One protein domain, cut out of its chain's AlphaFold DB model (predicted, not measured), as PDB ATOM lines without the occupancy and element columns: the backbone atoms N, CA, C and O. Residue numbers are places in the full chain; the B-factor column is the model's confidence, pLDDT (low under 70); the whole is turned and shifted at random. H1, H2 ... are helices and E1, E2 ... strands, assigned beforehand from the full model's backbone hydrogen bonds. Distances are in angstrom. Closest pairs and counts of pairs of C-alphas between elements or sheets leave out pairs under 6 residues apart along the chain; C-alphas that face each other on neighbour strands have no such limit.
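What this domain is: This is residues 17 to 83 of the 115 residues of an uncharacterized protein of Vitis vinifera (UniProt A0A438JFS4). What shape do these atoms make? They make one strongly twisted antiparallel sheet of four strands, with the short helix H1 only grazing it and a loop at each end of the longest axis. One of these loops is in the long stretch of residues 23 to 40, before the sheet, and the other is the turn of residues 49 to 56 between E1 and E2. What is it built of? The printed part has 67 residues, under half of them in named elements, which come in the order H1, E1, E2, E3, E4; the sheet's order is E1 - E2 - E3 - E4 and the class is mostly strand. How compact is it? It is elongated, with spans of 44 by 26 by 18 A, and only just loose, close to compact, with a radius of gyration of the C-alphas of 13.2 A.

How they stand to each other: How do the strands stand in the sheet? E1, residues 41 to 48, E2, residues 57 to 63, E3, residues 66 to 71, and E4, residues 77 to 82, form a meander, each strand the antiparallel neighbour of the one before, and each two in a row are a hairpin. E1 and E4 are the edge strands and are apart; from edge to edge the strands' lines turn by 61 degrees. Which backbone atoms pair across it? E1 and E2 run at 158 degrees between their directions, with N 44 and O 60 2.8 A apart and N 47 and O 58 2.7 A apart, within hydrogen-bond range. E2 and E3, at 159 degrees, have N 59 and O 70 at 2.7 A; E3 and E4, at 161 degrees, have N 69 and O 78 at 2.8 A, both within range. Where is the helix? H1, residues 17 to 22, only grazes the sheet, with its residues 18 to 22, and its closest C-alphas to E4 are those of Val 19 and Phe 77, 7.6 A apart. In H1 every O i to N i+4 pair is within hydrogen-bond range.

Where its parts are: Where does the sheet begin? E1, the longest strand by residues, begins at C-alpha 41, at (-29.700, 18.598, -37.436), and measures 20.4 A from first to last C-alpha. It bends by 50 degrees at residue 44. How long are the other strands, and where does the last one end? E2 measures 19.1 A, E3 16.2 A and E4 13.8 A, and E4 ends at C-alpha 82, at (-40.551, 26.032, -31.476). Where is H1 found? It begins at C-alpha 17, at (-30.989, 8.307, -30.064), and measures 8.6 A to C-alpha 22.

The domain as a whole: How large is it? The two C-alphas farthest apart are those of Tyr 30 and Gly 52, 44.1 A. Is the backbone whole, and which links are long? The printed part has no cut from residue 17 to 83. The link from H1 to E1, 18 residues, is long, and its C-alphas lie 9 to 21 A from the mean of the C-alphas; that from E1 to E2 is short, while those from E2 to E3 and from E3 to E4 are tight. Where is confidence low? The mean pLDDT of the printed part is 81.5, and the 7 residues under 70 are residues 50 to 55 and residue 83.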
ATOM      1  N   ASP A  17     -29.872   9.252 -29.909       87.62
ATOM      2  CA  ASP A  17     -30.989   8.307 -30.064       87.62
ATOM      3  C   ASP A  17     -32.233   8.748 -29.285       87.62
ATOM      4  O   ASP A  17     -33.356   8.700 -29.791       87.62
ATOM      5  N   LYS A  18     -32.043   9.279 -28.070       87.88
ATOM      6  CA  LYS A  18     -33.143   9.838 -27.263       87.88
ATOM      7  C   LYS A  18     -33.795  11.055 -27.922       87.88
ATOM      8  O   LYS A  18     -35.004  11.236 -27.802       87.88
ATOM      9  N   VAL A  19     -33.003  11.887 -28.601       88.06
ATOM     10  CA  VAL A  19     -33.498  13.059 -29.336       88.06
ATOM     11  C   VAL A  19     -34.270  12.600 -30.569       88.06
ATOM     12  O   VAL A  19     -35.361  13.102 -30.810       88.06
ATOM     13  N   ILE A  20     -33.766  11.602 -31.297       87.88
ATOM     14  CA  ILE A  20     -34.427  11.019 -32.472       87.88
ATOM     15  C   ILE A  20     -35.771  10.391 -32.093       87.88
ATOM     16  O   ILE A  20     -36.775  10.639 -32.759       87.88
ATOM     17  N   ALA A  21     -35.823   9.635 -30.994       87.88
ATOM     18  CA  ALA A  21     -37.060   9.032 -30.504       87.88
ATOM     19  C   ALA A  21     -38.116  10.077 -30.100       87.88
ATOM     20  O   ALA A  21     -39.313   9.840 -30.263       87.88
ATOM     21  N   ALA A  22     -37.685  11.225 -29.567       88.75
ATOM     22  CA  ALA A  22     -38.577  12.298 -29.136       88.75
ATOM     23  C   ALA A  22     -38.989  13.256 -30.263       88.75
ATOM     24  O   ALA A  22     -40.090  13.806 -30.214       88.75
ATOM     25  N   PHE A  23     -38.129  13.439 -31.268       86.38
ATOM     26  CA  PHE A  23     -38.335  14.341 -32.401       86.38
ATOM     27  C   PHE A  23     -38.106  13.611 -33.731       86.38
ATOM     28  O   PHE A  23     -37.070  13.811 -34.376       86.38
ATOM     29  N   PRO A  24     -39.065  12.781 -34.184       84.81
ATOM     30  CA  PRO A  24     -38.952  12.057 -35.448       84.81
ATOM     31  C   PRO A  24     -38.768  12.969 -36.669       84.81
ATOM     32  O   PRO A  24     -38.293  12.523 -37.703       84.81
ATOM     33  N   GLU A  25     -39.098  14.262 -36.581       80.69
ATOM     34  CA  GLU A  25     -38.851  15.251 -37.636       80.69
ATOM     35  C   GLU A  25     -37.365  15.478 -37.965       80.69
ATOM     36  O   GLU A  25     -37.054  16.133 -38.966       80.69
ATOM     37  N   ILE A  26     -36.455  14.958 -37.135       83.38
ATOM     38  CA  ILE A  26     -35.020  14.927 -37.417       83.38
ATOM     39  C   ILE A  26     -34.688  13.948 -38.550       83.38
ATOM     40  O   ILE A  26     -33.678  14.143 -39.218       83.38
ATOM     41  N   THR A  27     -35.503  12.914 -38.800       82.88
ATOM     42  CA  THR A  27     -35.230  11.937 -39.860       82.88
ATOM     43  C   THR A  27     -35.776  12.405 -41.203       82.88
ATOM     44  O   THR A  27     -36.905  12.882 -41.347       82.88
ATOM     45  N   GLN A  28     -34.964  12.238 -42.238       76.44
ATOM     46  CA  GLN A  28     -35.321  12.535 -43.614       76.44
ATOM     47  C   GLN A  28     -35.816  11.253 -44.275       76.44
ATOM     48  O   GLN A  28     -35.083  10.596 -44.998       76.44
ATOM     49  N   ASN A  29     -37.088  10.909 -44.046       75.56
ATOM     50  CA  ASN A  29     -37.707   9.641 -44.484       75.56
ATOM     51  C   ASN A  29     -37.687   9.382 -46.008       75.56
ATOM     52  O   ASN A  29     -38.132   8.330 -46.454       75.56
ATOM     53  N   TYR A  30     -37.241  10.353 -46.805       76.81
ATOM     54  CA  TYR A  30     -37.065  10.226 -48.250       76.81
ATOM     55  C   TYR A  30     -35.635   9.815 -48.656       76.81
ATOM     56  O   TYR A  30     -35.398   9.583 -49.838       76.81
ATOM     57  N   LEU A  31     -34.704   9.758 -47.699       77.25
ATOM     58  CA  LEU A  31     -33.327   9.292 -47.855       77.25
ATOM     59  C   LEU A  31     -33.180   7.872 -47.296       77.25
ATOM     60  O   LEU A  31     -33.964   7.449 -46.442       77.25
ATOM     61  N   ASP A  32     -32.168   7.148 -47.768       81.06
ATOM     62  CA  ASP A  32     -31.791   5.862 -47.189       81.06
ATOM     63  C   ASP A  32     -31.220   6.082 -45.777       81.06
ATOM     64  O   ASP A  32     -30.578   7.098 -45.509       81.06
ATOM     65  N   ALA A  33     -31.432   5.139 -44.857       78.25
ATOM     66  CA  ALA A  33     -30.890   5.230 -43.498       78.25
ATOM     67  C   ALA A  33     -29.349   5.282 -43.472       78.25
ATOM     68  O   ALA A  33     -28.758   5.730 -42.490       78.25
ATOM     69  N   HIS A  34     -28.703   4.828 -44.547       78.81
ATOM     70  CA  HIS A  34     -27.259   4.885 -44.741       78.81
ATOM     71  C   HIS A  34     -26.769   6.185 -45.394       78.81
ATOM     72  O   HIS A  34     -25.555   6.385 -45.489       78.81
ATOM     73  N   ASP A  35     -27.666   7.073 -45.834       75.81
ATOM     74  CA  ASP A  35     -27.264   8.365 -46.379       75.81
ATOM     75  C   ASP A  35     -26.687   9.262 -45.279       75.81
ATOM     76  O   ASP A  35     -27.262   9.431 -44.203       75.81
ATOM     77  N   LEU A  36     -25.578   9.936 -45.597       71.12
ATOM     78  CA  LEU A  36     -24.908  10.897 -44.705       71.12
ATOM     79  C   LEU A  36     -25.836  12.016 -44.210       71.12
ATOM     80  O   LEU A  36     -25.587  12.625 -43.175       71.12
ATOM     81  N   TYR A  37     -26.905  12.282 -44.956       72.69
ATOM     82  CA  TYR A  37     -27.877  13.326 -44.666       72.69
ATOM     83  C   TYR A  37     -29.181  12.776 -44.078       72.69
ATOM     84  O   TYR A  37     -30.144  13.526 -43.970       72.69
ATOM     85  N   TYR A  38     -29.252  11.498 -43.689       78.50
ATOM     86  CA  TYR A  38     -30.482  10.907 -43.155       78.50
ATOM     87  C   TYR A  38     -31.022  11.660 -41.927       78.50
ATOM     88  O   TYR A  38     -32.234  11.826 -41.784       78.50
ATOM     89  N   TYR A  39     -30.135  12.198 -41.087       82.25
ATOM     90  CA  TYR A  39     -30.501  13.046 -39.954       82.25
ATOM     91  C   TYR A  39     -30.299  14.533 -40.276       82.25
ATOM     92  O   TYR A  39     -29.204  14.977 -40.609       82.25
ATOM     93  N   ALA A  40     -31.362  15.323 -40.140       83.75
ATOM     94  CA  ALA A  40     -31.377  16.764 -40.352       83.75
ATOM     95  C   ALA A  40     -31.247  17.522 -39.023       83.75
ATOM     96  O   ALA A  40     -32.246  17.939 -38.425       83.75
ATOM     97  N   TYR A  41     -30.009  17.742 -38.580       83.00
ATOM     98  CA  TYR A  41     -29.700  18.598 -37.436       83.00
ATOM     99  C   TYR A  41     -28.441  19.438 -37.669       83.00
ATOM    100  O   TYR A  41     -27.602  19.104 -38.498       83.00
ATOM    101  N   ASN A  42     -28.303  20.519 -36.902       81.50
ATOM    102  CA  ASN A  42     -27.094  21.333 -36.820       81.50
ATOM    103  C   ASN A  42     -26.716  21.551 -35.353       81.50
ATOM    104  O   ASN A  42     -27.576  21.857 -34.526       81.50
ATOM    105  N   VAL A  43     -25.430  21.444 -35.031       84.94
ATOM    106  CA  VAL A  43     -24.908  21.869 -33.727       84.94
ATOM    107  C   VAL A  43     -24.663  23.375 -33.790       84.94
ATOM    108  O   VAL A  43     -23.841  23.840 -34.572       84.94
ATOM    109  N   LEU A  44     -25.394  24.150 -32.988       83.06
ATOM    110  CA  LEU A  44     -25.268  25.608 -32.948       83.06
ATOM    111  C   LEU A  44     -24.129  26.054 -32.034       83.06
ATOM    112  O   LEU A  44     -23.341  26.922 -32.401       83.06
ATOM    113  N   CYS A  45     -24.056  25.487 -30.832       82.94
ATOM    114  CA  CYS A  45     -22.993  25.791 -29.883       82.94
ATOM    115  C   CYS A  45     -22.878  24.732 -28.784       82.94
ATOM    116  O   CYS A  45     -23.834  24.019 -28.469       82.94
ATOM    117  N   LEU A  46     -21.693  24.681 -28.178       85.62
ATOM    118  CA  LEU A  46     -21.423  23.970 -26.937       85.62
ATOM    119  C   LEU A  46     -21.415  24.987 -25.790       85.62
ATOM    120  O   LEU A  46     -20.609  25.916 -25.769       85.62
ATOM    121  N   ILE A  47     -22.321  24.817 -24.837       84.75
ATOM    122  CA  ILE A  47     -22.494  25.682 -23.674       84.75
ATOM    123  C   ILE A  47     -21.838  25.002 -22.477       84.75
ATOM    124  O   ILE A  47     -22.199  23.881 -22.121       84.75
ATOM    125  N   ARG A  48     -20.903  25.692 -21.825       83.38
ATOM    126  CA  ARG A  48     -20.351  25.259 -20.537       83.38
ATOM    127  C   ARG A  48     -21.270  25.717 -19.404       83.38
ATOM    128  O   ARG A  48     -21.619  26.894 -19.325       83.38
ATOM    129  N   GLY A  49     -21.647  24.795 -18.530       71.62
ATOM    130  CA  GLY A  49     -22.405  25.059 -17.316       71.62
ATOM    131  C   GLY A  49     -21.620  25.944 -16.348       71.62
ATOM    132  O   GLY A  49     -20.413  25.786 -16.154       71.62
ATOM    133  N   GLY A  50     -22.312  26.907 -15.740       62.00
ATOM    134  CA  GLY A  50     -21.743  27.756 -14.699       62.00
ATOM    135  C   GLY A  50     -21.673  26.992 -13.381       62.00
ATOM    136  O   GLY A  50     -22.682  26.863 -12.700       62.00
ATOM    137  N   GLY A  51     -20.496  26.473 -13.029       59.78
ATOM    138  CA  GLY A  51     -20.338  25.731 -11.772       59.78
ATOM    139  C   GLY A  51     -18.960  25.138 -11.493       59.78
ATOM    140  O   GLY A  51     -18.842  24.311 -10.599       59.78
ATOM    141  N   GLY A  52     -17.919  25.500 -12.249       55.91
ATOM    142  CA  GLY A  52     -16.559  24.978 -12.043       55.91
ATOM    143  C   GLY A  52     -16.356  23.501 -12.415       55.91
ATOM    144  O   GLY A  52     -15.226  23.117 -12.692       55.91
ATOM    145  N   ASN A  53     -17.421  22.701 -12.512       62.06
ATOM    146  CA  ASN A  53     -17.353  21.325 -12.993       62.06
ATOM    147  C   ASN A  53     -16.968  21.280 -14.477       62.06
ATOM    148  O   ASN A  53     -17.578  21.921 -15.333       62.06
ATOM    149  N   GLU A  54     -15.942  20.495 -14.787       61.53
ATOM    150  CA  GLU A  54     -15.411  20.308 -16.143       61.53
ATOM    151  C   GLU A  54     -16.241  19.343 -17.003       61.53
ATOM    152  O   GLU A  54     -15.806  18.948 -18.080       61.53
ATOM    153  N   GLU A  55     -17.423  18.965 -16.527       66.62
ATOM    154  CA  GLU A  55     -18.289  17.936 -17.111       66.62
ATOM    155  C   GLU A  55     -19.742  18.404 -17.289       66.62
ATOM    156  O   GLU A  55     -20.559  17.692 -17.868       66.62
ATOM    157  N   ASP A  56     -20.069  19.631 -16.875       80.44
ATOM    158  CA  ASP A  56     -21.390  20.207 -17.114       80.44
ATOM    159  C   ASP A  56     -21.374  20.940 -18.463       80.44
ATOM    160  O   ASP A  56     -21.062  22.127 -18.548       80.44
ATOM    161  N   PHE A  57     -21.680  20.217 -19.538       85.75
ATOM    162  CA  PHE A  57     -21.783  20.761 -20.891       85.75
ATOM    163  C   PHE A  57     -23.149  20.472 -21.502       85.75
ATOM    164  O   PHE A  57     -23.697  19.380 -21.354       85.75
ATOM    165  N   SER A  58     -23.663  21.444 -22.248       89.25
ATOM    166  CA  SER A  58     -24.905  21.314 -23.000       89.25
ATOM    167  C   SER A  58     -24.688  21.681 -24.461       89.25
ATOM    168  O   SER A  58     -24.046  22.679 -24.769       89.25
ATOM    169  N   LEU A  59     -25.242  20.893 -25.371       89.62
ATOM    170  CA  LEU A  59     -25.269  21.160 -26.800       89.62
ATOM    171  C   LEU A  59     -26.568  21.849 -27.182       89.62
ATOM    172  O   LEU A  59     -27.655  21.366 -26.876       89.62
ATOM    173  N   LEU A  60     -26.461  22.955 -27.905       87.44
ATOM    174  CA  LEU A  60     -27.605  23.561 -28.559       87.44
ATOM    175  C   LEU A  60     -27.724  22.973 -29.968       87.44
ATOM    176  O   LEU A  60     -26.860  23.190 -30.815       87.44
ATOM    177  N   LEU A  61     -28.786  22.214 -30.203       88.69
ATOM    178  CA  LEU A  61     -29.085  21.536 -31.456       88.69
ATOM    179  C   LEU A  61     -30.233  22.247 -32.154       88.69
ATOM    180  O   LEU A  61     -31.290  22.477 -31.570       88.69
ATOM    181  N   GLN A  62     -30.053  22.551 -33.426       84.94
ATOM    182  CA  GLN A  62     -31.137  22.946 -34.298       84.94
ATOM    183  C   GLN A  62     -31.618  21.730 -35.077       84.94
ATOM    184  O   GLN A  62     -30.834  21.086 -35.769       84.94
ATOM    185  N   ILE A  63     -32.914  21.463 -35.009       83.38
ATOM    186  CA  ILE A  63     -33.604  20.501 -35.867       83.38
ATOM    187  C   ILE A  63     -34.655  21.242 -36.692       83.38
ATOM    188  O   ILE A  63     -34.833  22.461 -36.574       83.38
ATOM    189  N   ARG A  64     -35.374  20.527 -37.554       78.19
ATOM    190  CA  ARG A  64     -36.395  21.137 -38.404       78.19
ATOM    191  C   ARG A  64     -37.467  21.853 -37.569       78.19
ATOM    192  O   ARG A  64     -38.304  21.231 -36.931       78.19
ATOM    193  N   GLY A  65     -37.448  23.187 -37.605       75.88
ATOM    194  CA  GLY A  65     -38.429  24.039 -36.929       75.88
ATOM    195  C   GLY A  65     -38.276  24.145 -35.408       75.88
ATOM    196  O   GLY A  65     -39.142  24.757 -34.781       75.88
ATOM    197  N   LYS A  66     -37.214  23.588 -34.805       84.38
ATOM    198  CA  LYS A  66     -36.993  23.655 -33.352       84.38
ATOM    199  C   LYS A  66     -35.525  23.850 -32.991       84.38
ATOM    200  O   LYS A  66     -34.629  23.461 -33.739       84.38
ATOM    201  N   ILE A  67     -35.293  24.421 -31.814       87.75
ATOM    202  CA  ILE A  67     -33.975  24.472 -31.178       87.75
ATOM    203  C   ILE A  67     -34.078  23.784 -29.820       87.75
ATOM    204  O   ILE A  67     -34.920  24.136 -28.993       87.75
ATOM    205  N   ILE A  68     -33.210  22.809 -29.588       90.44
ATOM    206  CA  ILE A  68     -33.180  21.956 -28.406       90.44
ATOM    207  C   ILE A  68     -31.856  22.176 -27.683       90.44
ATOM    208  O   ILE A  68     -30.801  22.230 -28.303       90.44
ATOM    209  N   CYS A  69     -31.900  22.283 -26.361       90.56
ATOM    210  CA  CYS A  69     -30.720  22.225 -25.509       90.56
ATOM    211  C   CYS A  69     -30.607  20.808 -24.944       90.56
ATOM    212  O   CYS A  69     -31.524  20.365 -24.255       90.56
ATOM    213  N   TYR A  70     -29.524  20.108 -25.263       90.88
ATOM    214  CA  TYR A  70     -29.213  18.742 -24.851       90.88
ATOM    215  C   TYR A  70     -28.089  18.762 -23.818       90.88
ATOM    216  O   TYR A  70     -26.996  19.237 -24.106       90.88
ATOM    217  N   ASN A  71     -28.330  18.248 -22.621       89.44
ATOM    218  CA  ASN A  71     -27.312  18.109 -21.594       89.44
ATOM    219  C   ASN A  71     -26.503  16.830 -21.848       89.44
ATOM    220  O   ASN A  71     -27.052  15.730 -21.885       89.44
ATOM    221  N   ILE A  72     -25.188  16.971 -22.020       88.00
ATOM    222  CA  ILE A  72     -24.296  15.863 -22.386       88.00
ATOM    223  C   ILE A  72     -24.165  14.838 -21.253       88.00
ATOM    224  O   ILE A  72     -23.961  13.656 -21.517       88.00
ATOM    225  N   LYS A  73     -24.304  15.271 -19.999       85.06
ATOM    226  CA  LYS A  73     -24.053  14.449 -18.811       85.06
ATOM    227  C   LYS A  73     -25.137  13.408 -18.561       85.06
ATOM    228  O   LYS A  73     -24.831  12.263 -18.249       85.06
ATOM    229  N   ASP A  74     -26.401  13.810 -18.659       87.00
ATOM    230  CA  ASP A  74     -27.557  12.951 -18.369       87.00
ATOM    231  C   ASP A  74     -28.379  12.594 -19.622       87.00
ATOM    232  O   ASP A  74     -29.264  11.730 -19.585       87.00
ATOM    233  N   GLY A  75     -28.075  13.231 -20.754       86.25
ATOM    234  CA  GLY A  75     -28.823  13.108 -21.997       86.25
ATOM    235  C   GLY A  75     -30.241  13.662 -21.915       86.25
ATOM    236  O   GLY A  75     -31.099  13.289 -22.718       86.25
ATOM    237  N   SER A  76     -30.517  14.504 -20.917       89.50
ATOM    238  CA  SER A  76     -31.759  15.257 -20.840       89.50
ATOM    239  C   SER A  76     -31.767  16.339 -21.908       89.50
ATOM    240  O   SER A  76     -30.731  16.869 -22.308       89.50
ATOM    241  N   PHE A  77     -32.952  16.687 -22.388       89.75
ATOM    242  CA  PHE A  77     -33.082  17.753 -23.361       89.75
ATOM    243  C   PHE A  77     -34.319  18.590 -23.098       89.75
ATOM    244  O   PHE A  77     -35.329  18.127 -22.566       89.75
ATOM    245  N   LYS A  78     -34.234  19.852 -23.500       90.38
ATOM    246  CA  LYS A  78     -35.320  20.816 -23.398       90.38
ATOM    247  C   LYS A  78     -35.479  21.539 -24.721       90.38
ATOM    248  O   LYS A  78     -34.511  22.060 -25.268       90.38
ATOM    249  N   ASN A  79     -36.714  21.627 -25.200       88.00
ATOM    250  CA  ASN A  79     -37.046  22.514 -26.305       88.00
ATOM    251  C   ASN A  79     -36.925  23.978 -25.836       88.00
ATOM    252  O   ASN A  79     -37.577  24.386 -24.871       88.00
ATOM    253  N   VAL A  80     -36.048  24.742 -26.483       86.25
ATOM    254  CA  VAL A  80     -35.793  26.162 -26.199       86.25
ATOM    255  C   VAL A  80     -36.591  27.058 -27.144       86.25
ATOM    256  O   VAL A  80     -36.946  28.175 -26.770       86.25
ATOM    257  N   TYR A  81     -36.894  26.578 -28.350       82.75
ATOM    258  CA  TYR A  81     -37.633  27.332 -29.354       82.75
ATOM    259  C   TYR A  81     -38.406  26.414 -30.304       82.75
ATOM    260  O   TYR A  81     -37.844  25.461 -30.842       82.75
ATOM    261  N   ASP A  82     -39.668  26.758 -30.566       80.38
ATOM    262  CA  ASP A  82     -40.551  26.032 -31.476       80.38
ATOM    263  C   ASP A  82     -41.216  26.985 -32.476       80.38
ATOM    264  O   ASP A  82     -41.933  27.911 -32.091       80.38
ATOM    265  N   VAL A  83     -41.004  26.744 -33.769       64.50
ATOM    266  CA  VAL A  83     -41.608  27.523 -34.859       64.50
ATOM    267  C   VAL A  83     -43.103  27.205 -35.024       64.50
ATOM    268  O   VAL A  83     -43.838  28.013 -35.582       64.50
TER     269      VAL A  83